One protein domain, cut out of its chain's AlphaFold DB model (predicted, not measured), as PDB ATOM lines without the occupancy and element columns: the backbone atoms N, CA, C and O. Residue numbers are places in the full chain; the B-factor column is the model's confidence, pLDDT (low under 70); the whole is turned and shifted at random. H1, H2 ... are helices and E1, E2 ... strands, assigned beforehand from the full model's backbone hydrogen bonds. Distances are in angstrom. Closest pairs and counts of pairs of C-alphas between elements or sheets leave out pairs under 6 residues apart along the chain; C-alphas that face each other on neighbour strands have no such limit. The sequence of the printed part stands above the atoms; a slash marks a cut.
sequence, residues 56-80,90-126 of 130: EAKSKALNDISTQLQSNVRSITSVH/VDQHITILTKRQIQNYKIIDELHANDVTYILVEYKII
ATOM      1  N   GLU A  56      -9.522 -29.037  -9.783       88.44
ATOM      2  CA  GLU A  56     -10.150 -27.735  -9.573       88.44
ATOM      3  C   GLU A  56     -11.565 -27.893  -9.003       88.44
ATOM      4  O   GLU A  56     -11.901 -27.255  -8.003       88.44
ATOM      5  N   ALA A  57     -12.371 -28.785  -9.588       88.94
ATOM      6  CA  ALA A  57     -13.719 -29.076  -9.108       88.94
ATOM      7  C   ALA A  57     -13.695 -29.598  -7.664       88.94
ATOM      8  O   ALA A  57     -14.407 -29.091  -6.800       88.94
ATOM      9  N   LYS A  58     -12.785 -30.529  -7.361       88.75
ATOM     10  CA  LYS A  58     -12.576 -31.070  -6.017       88.75
ATOM     11  C   LYS A  58     -12.151 -29.986  -5.032       88.75
ATOM     12  O   LYS A  58     -12.686 -29.920  -3.929       88.75
ATOM     13  N   SER A  59     -11.210 -29.125  -5.415       88.38
ATOM     14  CA  SER A  59     -10.764 -28.027  -4.556       88.38
ATOM     15  C   SER A  59     -11.907 -27.069  -4.223       88.38
ATOM     16  O   SER A  59     -11.991 -26.610  -3.085       88.38
ATOM     17  N   LYS A  60     -12.790 -26.769  -5.185       89.62
ATOM     18  CA  LYS A  60     -13.961 -25.919  -4.934       89.62
ATOM     19  C   LYS A  60     -14.989 -26.609  -4.046       89.62
ATOM     20  O   LYS A  60     -15.433 -25.978  -3.095       89.62
ATOM     21  N   ALA A  61     -15.268 -27.893  -4.267       88.50
ATOM     22  CA  ALA A  61     -16.173 -28.665  -3.414       88.50
ATOM     23  C   ALA A  61     -15.681 -28.717  -1.955       88.50
ATOM     24  O   ALA A  61     -16.446 -28.488  -1.026       88.50
ATOM     25  N   LEU A  62     -14.383 -28.942  -1.729       87.06
ATOM     26  CA  LEU A  62     -13.805 -28.937  -0.380       87.06
ATOM     27  C   LEU A  62     -13.813 -27.541   0.259       87.06
ATOM     28  O   LEU A  62     -14.018 -27.409   1.467       87.06
ATOM     29  N   ASN A  63     -13.589 -26.489  -0.531       87.56
ATOM     30  CA  ASN A  63     -13.669 -25.117  -0.037       87.56
ATOM     31  C   ASN A  63     -15.103 -24.721   0.338       87.56
ATOM     32  O   ASN A  63     -15.307 -23.997   1.312       87.56
ATOM     33  N   ASP A  64     -16.082 -25.208  -0.415       87.00
ATOM     34  CA  ASP A  64     -17.491 -25.032  -0.109       87.00
ATOM     35  C   ASP A  64     -17.842 -25.690   1.236       87.00
ATOM     36  O   ASP A  64     -18.261 -24.979   2.146       87.00
ATOM     37  N   ILE A  65     -17.477 -26.968   1.448       85.19
ATOM     38  CA  ILE A  65     -17.596 -27.660   2.756       85.19
ATOM     39  C   ILE A  65     -16.930 -26.860   3.874       85.19
ATOM     40  O   ILE A  65     -17.493 -26.705   4.956       85.19
ATOM     41  N   SER A  66     -15.727 -26.335   3.629       83.00
ATOM     42  CA  SER A  66     -15.014 -25.526   4.616       83.00
ATOM     43  C   SER A  66     -15.808 -24.272   4.986       83.00
ATOM     44  O   SER A  66     -16.030 -24.017   6.164       83.00
ATOM     45  N   THR A  67     -16.285 -23.515   4.001       83.19
ATOM     46  CA  THR A  67     -17.065 -22.281   4.213       83.19
ATOM     47  C   THR A  67     -18.340 -22.566   5.004       83.19
ATOM     48  O   THR A  67     -18.681 -21.863   5.954       83.19
ATOM     49  N   GLN A  68     -18.996 -23.657   4.644       81.31
ATOM     50  CA  GLN A  68     -20.176 -24.205   5.282       81.31
ATOM     51  C   GLN A  68     -19.935 -24.583   6.759       81.31
ATOM     52  O   GLN A  68     -20.667 -24.132   7.644       81.31
ATOM     53  N   LEU A  69     -18.864 -25.322   7.056       78.62
ATOM     54  CA  LEU A  69     -18.456 -25.648   8.428       78.62
ATOM     55  C   LEU A  69     -18.085 -24.396   9.234       78.62
ATOM     56  O   LEU A  69     -18.487 -24.270  10.387       78.62
ATOM     57  N   GLN A  70     -17.358 -23.448   8.639       76.12
ATOM     58  CA  GLN A  70     -17.004 -22.190   9.303       76.12
ATOM     59  C   GLN A  70     -18.249 -21.372   9.658       76.12
ATOM     60  O   GLN A  70     -18.328 -20.827  10.757       76.12
ATOM     61  N   SER A  71     -19.227 -21.310   8.751       75.25
ATOM     62  CA  SER A  71     -20.510 -20.642   8.985       75.25
ATOM     63  C   SER A  71     -21.264 -21.272  10.160       75.25
ATOM     64  O   SER A  71     -21.735 -20.556  11.040       75.25
ATOM     65  N   ASN A  72     -21.294 -22.607  10.236       70.75
ATOM     66  CA  ASN A  72     -21.933 -23.333  11.337       70.75
ATOM     67  C   ASN A  72     -21.210 -23.100  12.682       70.75
ATOM     68  O   ASN A  72     -21.828 -22.763  13.685       70.75
ATOM     69  N   VAL A  73     -19.874 -23.153  12.716       69.62
ATOM     70  CA  VAL A  73     -19.137 -22.843  13.957       69.62
ATOM     71  C   VAL A  73     -19.352 -21.383  14.377       69.62
ATOM     72  O   VAL A  73     -19.516 -21.098  15.565       69.62
ATOM     73  N   ARG A  74     -19.411 -20.443  13.425       67.62
ATOM     74  CA  ARG A  74     -19.735 -19.034  13.701       67.62
ATOM     75  C   ARG A  74     -21.149 -18.842  14.238       67.62
ATOM     76  O   ARG A  74     -21.334 -18.019  15.129       67.62
ATOM     77  N   SER A  75     -22.139 -19.574  13.729       58.97
ATOM     78  CA  SER A  75     -23.511 -19.493  14.243       58.97
ATOM     79  C   SER A  75     -23.618 -20.076  15.655       58.97
ATOM     80  O   SER A  75     -24.262 -19.476  16.507       58.97
ATOM     81  N   ILE A  76     -22.912 -21.167  15.960       63.09
ATOM     82  CA  ILE A  76     -22.864 -21.731  17.317       63.09
ATOM     83  C   ILE A  76     -22.156 -20.769  18.285       63.09
ATOM     84  O   ILE A  76     -22.654 -20.490  19.375       63.09
ATOM     85  N   THR A  77     -21.001 -20.228  17.891       58.75
ATOM     86  CA  THR A  77     -20.210 -19.313  18.737       58.75
ATOM     87  C   THR A  77     -20.864 -17.947  18.926       58.75
ATOM     88  O   THR A  77     -20.693 -17.344  19.983       58.75
ATOM     89  N   SER A  78     -21.646 -17.453  17.959       57.03
ATOM     90  CA  SER A  78     -22.421 -16.219  18.127       57.03
ATOM     91  C   SER A  78     -23.585 -16.392  19.105       57.03
ATOM     92  O   SER A  78     -23.848 -15.478  19.882       57.03
ATOM     93  N   VAL A  79     -24.211 -17.575  19.141       56.09
ATOM     94  CA  VAL A  79     -25.221 -17.940  20.151       56.09
ATOM     95  C   VAL A  79     -24.588 -18.095  21.542       56.09
ATOM     96  O   VAL A  79     -25.221 -17.776  22.543       56.09
ATOM     97  N   HIS A  80     -23.323 -18.523  21.619       50.72
ATOM     98  CA  HIS A  80     -22.583 -18.728  22.871       50.72
ATOM     99  C   HIS A  80     -21.733 -17.532  23.331       50.72
ATOM    100  O   HIS A  80     -20.917 -17.696  24.237       50.72
ATOM    101  N   VAL A  90     -10.834 -16.208  17.158       58.31
ATOM    102  CA  VAL A  90     -11.730 -17.347  16.925       58.31
ATOM    103  C   VAL A  90     -11.874 -17.612  15.423       58.31
ATOM    104  O   VAL A  90     -11.696 -18.742  14.975       58.31
ATOM    105  N   ASP A  91     -12.087 -16.562  14.623       53.88
ATOM    106  CA  ASP A  91     -12.213 -16.665  13.165       53.88
ATOM    107  C   ASP A  91     -10.955 -17.222  12.481       53.88
ATOM    108  O   ASP A  91     -11.044 -18.045  11.559       53.88
ATOM    109  N   GLN A  92      -9.772 -16.799  12.934       55.34
ATOM    110  CA  GLN A  92      -8.498 -17.293  12.412       55.34
ATOM    111  C   GLN A  92      -8.272 -18.762  12.781       55.34
ATOM    112  O   GLN A  92      -7.890 -19.557  11.920       55.34
ATOM    113  N   HIS A  93      -8.557 -19.147  14.028       52.62
ATOM    114  CA  HIS A  93      -8.383 -20.521  14.494       52.62
ATOM    115  C   HIS A  93      -9.341 -21.497  13.792       52.62
ATOM    116  O   HIS A  93      -8.916 -22.553  13.322       52.62
ATOM    117  N   ILE A  94     -10.607 -21.099  13.622       56.62
ATOM    118  CA  ILE A  94     -11.607 -21.848  12.851       56.62
ATOM    119  C   ILE A  94     -11.113 -22.060  11.413       56.62
ATOM    120  O   ILE A  94     -11.080 -23.185  10.926       56.62
ATOM    121  N   THR A  95     -10.639 -21.002  10.747       57.00
ATOM    122  CA  THR A  95     -10.162 -21.093   9.355       57.00
ATOM    123  C   THR A  95      -8.981 -22.058   9.196       57.00
ATOM    124  O   THR A  95      -8.900 -22.783   8.199       57.00
ATOM    125  N   ILE A  96      -8.058 -22.077  10.161       51.97
ATOM    126  CA  ILE A  96      -6.849 -22.911  10.120       51.97
ATOM    127  C   ILE A  96      -7.182 -24.390  10.360       51.97
ATOM    128  O   ILE A  96      -6.648 -25.247   9.650       51.97
ATOM    129  N   LEU A  97      -8.074 -24.695  11.308       53.69
ATOM    130  CA  LEU A  97      -8.499 -26.069  11.591       53.69
ATOM    131  C   LEU A  97      -9.293 -26.664  10.422       53.69
ATOM    132  O   LEU A  97      -8.967 -27.755   9.951       53.69
ATOM    133  N   THR A  98     -10.257 -25.918   9.876       56.06
ATOM    134  CA  THR A  98     -11.110 -26.424   8.791       56.06
ATOM    135  C   THR A  98     -10.325 -26.660   7.500       56.06
ATOM    136  O   THR A  98     -10.583 -27.635   6.806       56.06
ATOM    137  N   LYS A  99      -9.309 -25.840   7.182       52.56
ATOM    138  CA  LYS A  99      -8.483 -26.039   5.972       52.56
ATOM    139  C   LYS A  99      -7.520 -27.228   6.058       52.56
ATOM    140  O   LYS A  99      -7.162 -27.775   5.019       52.56
ATOM    141  N   ARG A 100      -7.066 -27.622   7.256       48.88
ATOM    142  CA  ARG A 100      -6.054 -28.685   7.429       48.88
ATOM    143  C   ARG A 100      -6.636 -30.088   7.659       48.88
ATOM    144  O   ARG A 100      -5.896 -31.054   7.490       48.88
ATOM    145  N   GLN A 101      -7.917 -30.229   8.021       56.66
ATOM    146  CA  GLN A 101      -8.467 -31.500   8.533       56.66
ATOM    147  C   GLN A 101      -9.612 -32.145   7.729       56.66
ATOM    148  O   GLN A 101     -10.156 -33.148   8.187       56.66
ATOM    149  N   ILE A 102      -9.964 -31.675   6.525       65.56
ATOM    150  CA  ILE A 102     -10.974 -32.372   5.696       65.56
ATOM    151  C   ILE A 102     -10.350 -33.639   5.081       65.56
ATOM    152  O   ILE A 102      -9.966 -33.664   3.916       65.56
ATOM    153  N   GLN A 103     -10.192 -34.686   5.891       67.88
ATOM    154  CA  GLN A 103      -9.619 -35.978   5.490       67.88
ATOM    155  C   GLN A 103     -10.696 -37.063   5.322       67.88
ATOM    156  O   GLN A 103     -10.490 -38.012   4.575       67.88
ATOM    157  N   ASN A 104     -11.873 -36.883   5.933       74.94
ATOM    158  CA  ASN A 104     -12.984 -37.843   5.906       74.94
ATOM    159  C   ASN A 104     -14.082 -37.442   4.921       74.94
ATOM    160  O   ASN A 104     -15.250 -37.304   5.292       74.94
ATOM    161  N   TYR A 105     -13.695 -37.218   3.666       82.31
ATOM    162  CA  TYR A 105     -14.644 -36.932   2.597       82.31
ATOM    163  C   TYR A 105     -14.730 -38.081   1.594       82.31
ATOM    164  O   TYR A 105     -13.756 -38.786   1.331       82.31
ATOM    165  N   LYS A 106     -15.910 -38.240   1.005       86.12
ATOM    166  CA  LYS A 106     -16.213 -39.183  -0.062       86.12
ATOM    167  C   LYS A 106     -16.733 -38.405  -1.264       86.12
ATOM    168  O   LYS A 106     -17.580 -37.533  -1.119       86.12
ATOM    169  N   ILE A 107     -16.236 -38.730  -2.451       85.81
ATOM    170  CA  ILE A 107     -16.829 -38.242  -3.698       85.81
ATOM    171  C   ILE A 107     -18.064 -39.100  -3.965       85.81
ATOM    172  O   ILE A 107     -17.952 -40.325  -4.053       85.81
ATOM    173  N   ILE A 108     -19.236 -38.469  -3.995       87.06
ATOM    174  CA  ILE A 108     -20.513 -39.145  -4.247       87.06
ATOM    175  C   ILE A 108     -20.762 -39.234  -5.742       87.06
ATOM    176  O   ILE A 108     -21.192 -40.282  -6.218       87.06
ATOM    177  N   ASP A 109     -20.503 -38.139  -6.450       85.75
ATOM    178  CA  ASP A 109     -20.802 -38.036  -7.869       85.75
ATOM    179  C   ASP A 109     -19.767 -37.175  -8.597       85.75
ATOM    180  O   ASP A 109     -19.163 -36.262  -8.021       85.75
ATOM    181  N   GLU A 110     -19.574 -37.498  -9.870       87.69
ATOM    182  CA  GLU A 110     -18.642 -36.859 -10.786       87.69
ATOM    183  C   GLU A 110     -19.246 -36.859 -12.192       87.69
ATOM    184  O   GLU A 110     -19.442 -37.909 -12.805       87.69
ATOM    185  N   LEU A 111     -19.481 -35.668 -12.739       87.69
ATOM    186  CA  LEU A 111     -19.953 -35.501 -14.108       87.69
ATOM    187  C   LEU A 111     -18.987 -34.632 -14.904       87.69
ATOM    188  O   LEU A 111     -18.627 -33.535 -14.486       87.69
ATOM    189  N   HIS A 112     -18.639 -35.091 -16.099       86.19
ATOM    190  CA  HIS A 112     -17.914 -34.303 -17.088       86.19
ATOM    191  C   HIS A 112     -18.872 -33.870 -18.201       86.19
ATOM    192  O   HIS A 112     -19.400 -34.704 -18.938       86.19
ATOM    193  N   ALA A 113     -19.102 -32.562 -18.326       83.56
ATOM    194  CA  ALA A 113     -19.966 -31.985 -19.352       83.56
ATOM    195  C   ALA A 113     -19.416 -30.634 -19.827       83.56
ATOM    196  O   ALA A 113     -19.061 -29.788 -19.014       83.56
ATOM    197  N   ASN A 114     -19.388 -30.413 -21.146       82.44
ATOM    198  CA  ASN A 114     -19.029 -29.127 -21.766       82.44
ATOM    199  C   ASN A 114     -17.688 -28.539 -21.267       82.44
ATOM    200  O   ASN A 114     -17.629 -27.367 -20.906       82.44
ATOM    201  N   ASP A 115     -16.629 -29.357 -21.209       85.81
ATOM    202  CA  ASP A 115     -15.297 -28.994 -20.682       85.81
ATOM    203  C   ASP A 115     -15.273 -28.563 -19.201       85.81
ATOM    204  O   ASP A 115     -14.292 -27.991 -18.715       85.81
ATOM    205  N   VAL A 116     -16.344 -28.868 -18.465       87.62
ATOM    206  CA  VAL A 116     -16.467 -28.649 -17.026       87.62
ATOM    207  C   VAL A 116     -16.653 -29.991 -16.321       87.62
ATOM    208  O   VAL A 116     -17.495 -30.814 -16.681       87.62
ATOM    209  N   THR A 117     -15.856 -30.205 -15.285       88.12
ATOM    210  CA  THR A 117     -16.016 -31.276 -14.309       88.12
ATOM    211  C   THR A 117     -16.846 -30.752 -13.142       88.12
ATOM    212  O   THR A 117     -16.485 -29.745 -12.530       88.12
ATOM    213  N   TYR A 118     -17.929 -31.442 -12.811       90.25
ATOM    214  CA  TYR A 118     -18.777 -31.205 -11.649       90.25
ATOM    215  C   TYR A 118     -18.569 -32.333 -10.650       90.25
ATOM    216  O   TYR A 118     -18.630 -33.499 -11.026       90.25
ATOM    217  N   ILE A 119     -18.360 -32.002  -9.382       90.94
ATOM    218  CA  ILE A 119     -18.120 -32.981  -8.321       90.94
ATOM    219  C   ILE A 119     -19.030 -32.676  -7.141       90.94
ATOM    220  O   ILE A 119     -19.139 -31.523  -6.714       90.94
ATOM    221  N   LEU A 120     -19.627 -33.734  -6.599       89.94
ATOM    222  CA  LEU A 120     -20.307 -33.730  -5.314       89.94
ATOM    223  C   LEU A 120     -19.452 -34.465  -4.281       89.94
ATOM    224  O   LEU A 120     -19.090 -35.632  -4.460       89.94
ATOM    225  N   VAL A 121     -19.155 -33.788  -3.177       90.25
ATOM    226  CA  VAL A 121     -18.386 -34.337  -2.062       90.25
ATOM    227  C   VAL A 121     -19.255 -34.381  -0.813       90.25
ATOM    228  O   VAL A 121     -19.899 -33.400  -0.470       90.25
ATOM    229  N   GLU A 122     -19.235 -35.499  -0.101       88.50
ATOM    230  CA  GLU A 122     -19.793 -35.643   1.241       88.50
ATOM    231  C   GLU A 122     -18.666 -35.701   2.258       88.50
ATOM    232  O   GLU A 122     -17.722 -36.474   2.114       88.50
ATOM    233  N   TYR A 123     -18.787 -34.913   3.312       85.56
ATOM    234  CA  TYR A 123     -17.936 -34.958   4.484       85.56
ATOM    235  C   TYR A 123     -18.750 -35.426   5.684       85.56
ATOM    236  O   TYR A 123     -19.767 -34.820   6.029       85.56
ATOM    237  N   LYS A 124     -18.280 -36.487   6.342       82.62
ATOM    238  CA  LYS A 124     -18.897 -36.993   7.569       82.62
ATOM    239  C   LYS A 124     -18.331 -36.251   8.771       82.62
ATOM    240  O   LYS A 124     -17.126 -36.299   9.026       82.62
ATOM    241  N   ILE A 125     -19.205 -35.590   9.520       73.00
ATOM    242  CA  ILE A 125     -18.862 -34.968  10.795       73.00
ATOM    243  C   ILE A 125     -18.632 -36.102  11.795       73.00
ATOM    244  O   ILE A 125     -19.550 -36.848  12.129       73.00
ATOM    245  N   ILE A 126     -17.398 -36.243  12.278       68.50
ATOM    246  CA  ILE A 126     -17.124 -37.109  13.425       68.50
ATOM    247  C   ILE A 126     -17.574 -36.338  14.669       68.50
ATOM    248  O   ILE A 126     -16.992 -35.283  14.945       68.50
TER     249      ILE A 126
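Overview. This is residues 56 to 80 and 90 to 126 of the 130 residues of an uncharacterized protein of Sulfuricurvum sp. 17-40-25 (UniProt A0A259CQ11). A two-stranded hairpin, E1 and E2, makes one end of a long, loose rod, and the long helix H1 packs on E2 with its residues 56 to 66 and runs on past the hairpin to the other end. The short helix H2 packs beside H1 and folds back along it toward the hairpin. The printed part has 62 residues, with two named helices and two named strands in the order H1, H2, E1, E2; the sheet, order E1 - E2, is antiparallel, and the class is mixed, helices and strands. The whole is loose, with a radius of gyration of the C-alphas of 13.6 A and spans of 45 by 21 by 20 A.

Along the chain. E1 is residues 105 to 113, 23.1 A long, and bends by 54 degrees at residue 108. E2 is residues 116 to 124, 26.1 A, ending with C-alpha 124 at (-18.897, -36.993, 7.569). H1 is residues 56 to 79, 34.7 A, from C-alpha 56 at (-10.150, -27.735, -9.573). H2 is residues 90 to 100.

Arrangement. E1 and E2 form a hairpin, antiparallel at 165 degrees, with N 106 and O 122 at 2.8 A and N 118 and O 111 at 2.8 A, within hydrogen-bond range. The closest C-alphas of H1 and E2 are those of Ala 57 and Ile 119, 5.9 A apart. H1 and E1 are near each other, with 6 pairs of C-alphas within 10 A. H1 touches H2 with residues 63 to 74 alone, closest at the C-alphas of Ser 66 and Thr 98, 5.8 A; they run opposite ways at a shallow tilt of 32 degrees. H2 and E2 are apart. In H1 and H2 every O i to N i+4 pair is within hydrogen-bond range.

Size, cuts and confidence. The C-alphas farthest apart, of His 80 and Asn 114, are 46.0 A apart. Residues 81 to 89 are not printed, and C-alphas 80 and 90 are 12.5 A apart across the cut. The links H2 to E1 and E1 to E2 are tight. Mean pLDDT of the printed part is 75.0; residues 73 to 80, 90 to 103 and 126 are under 70.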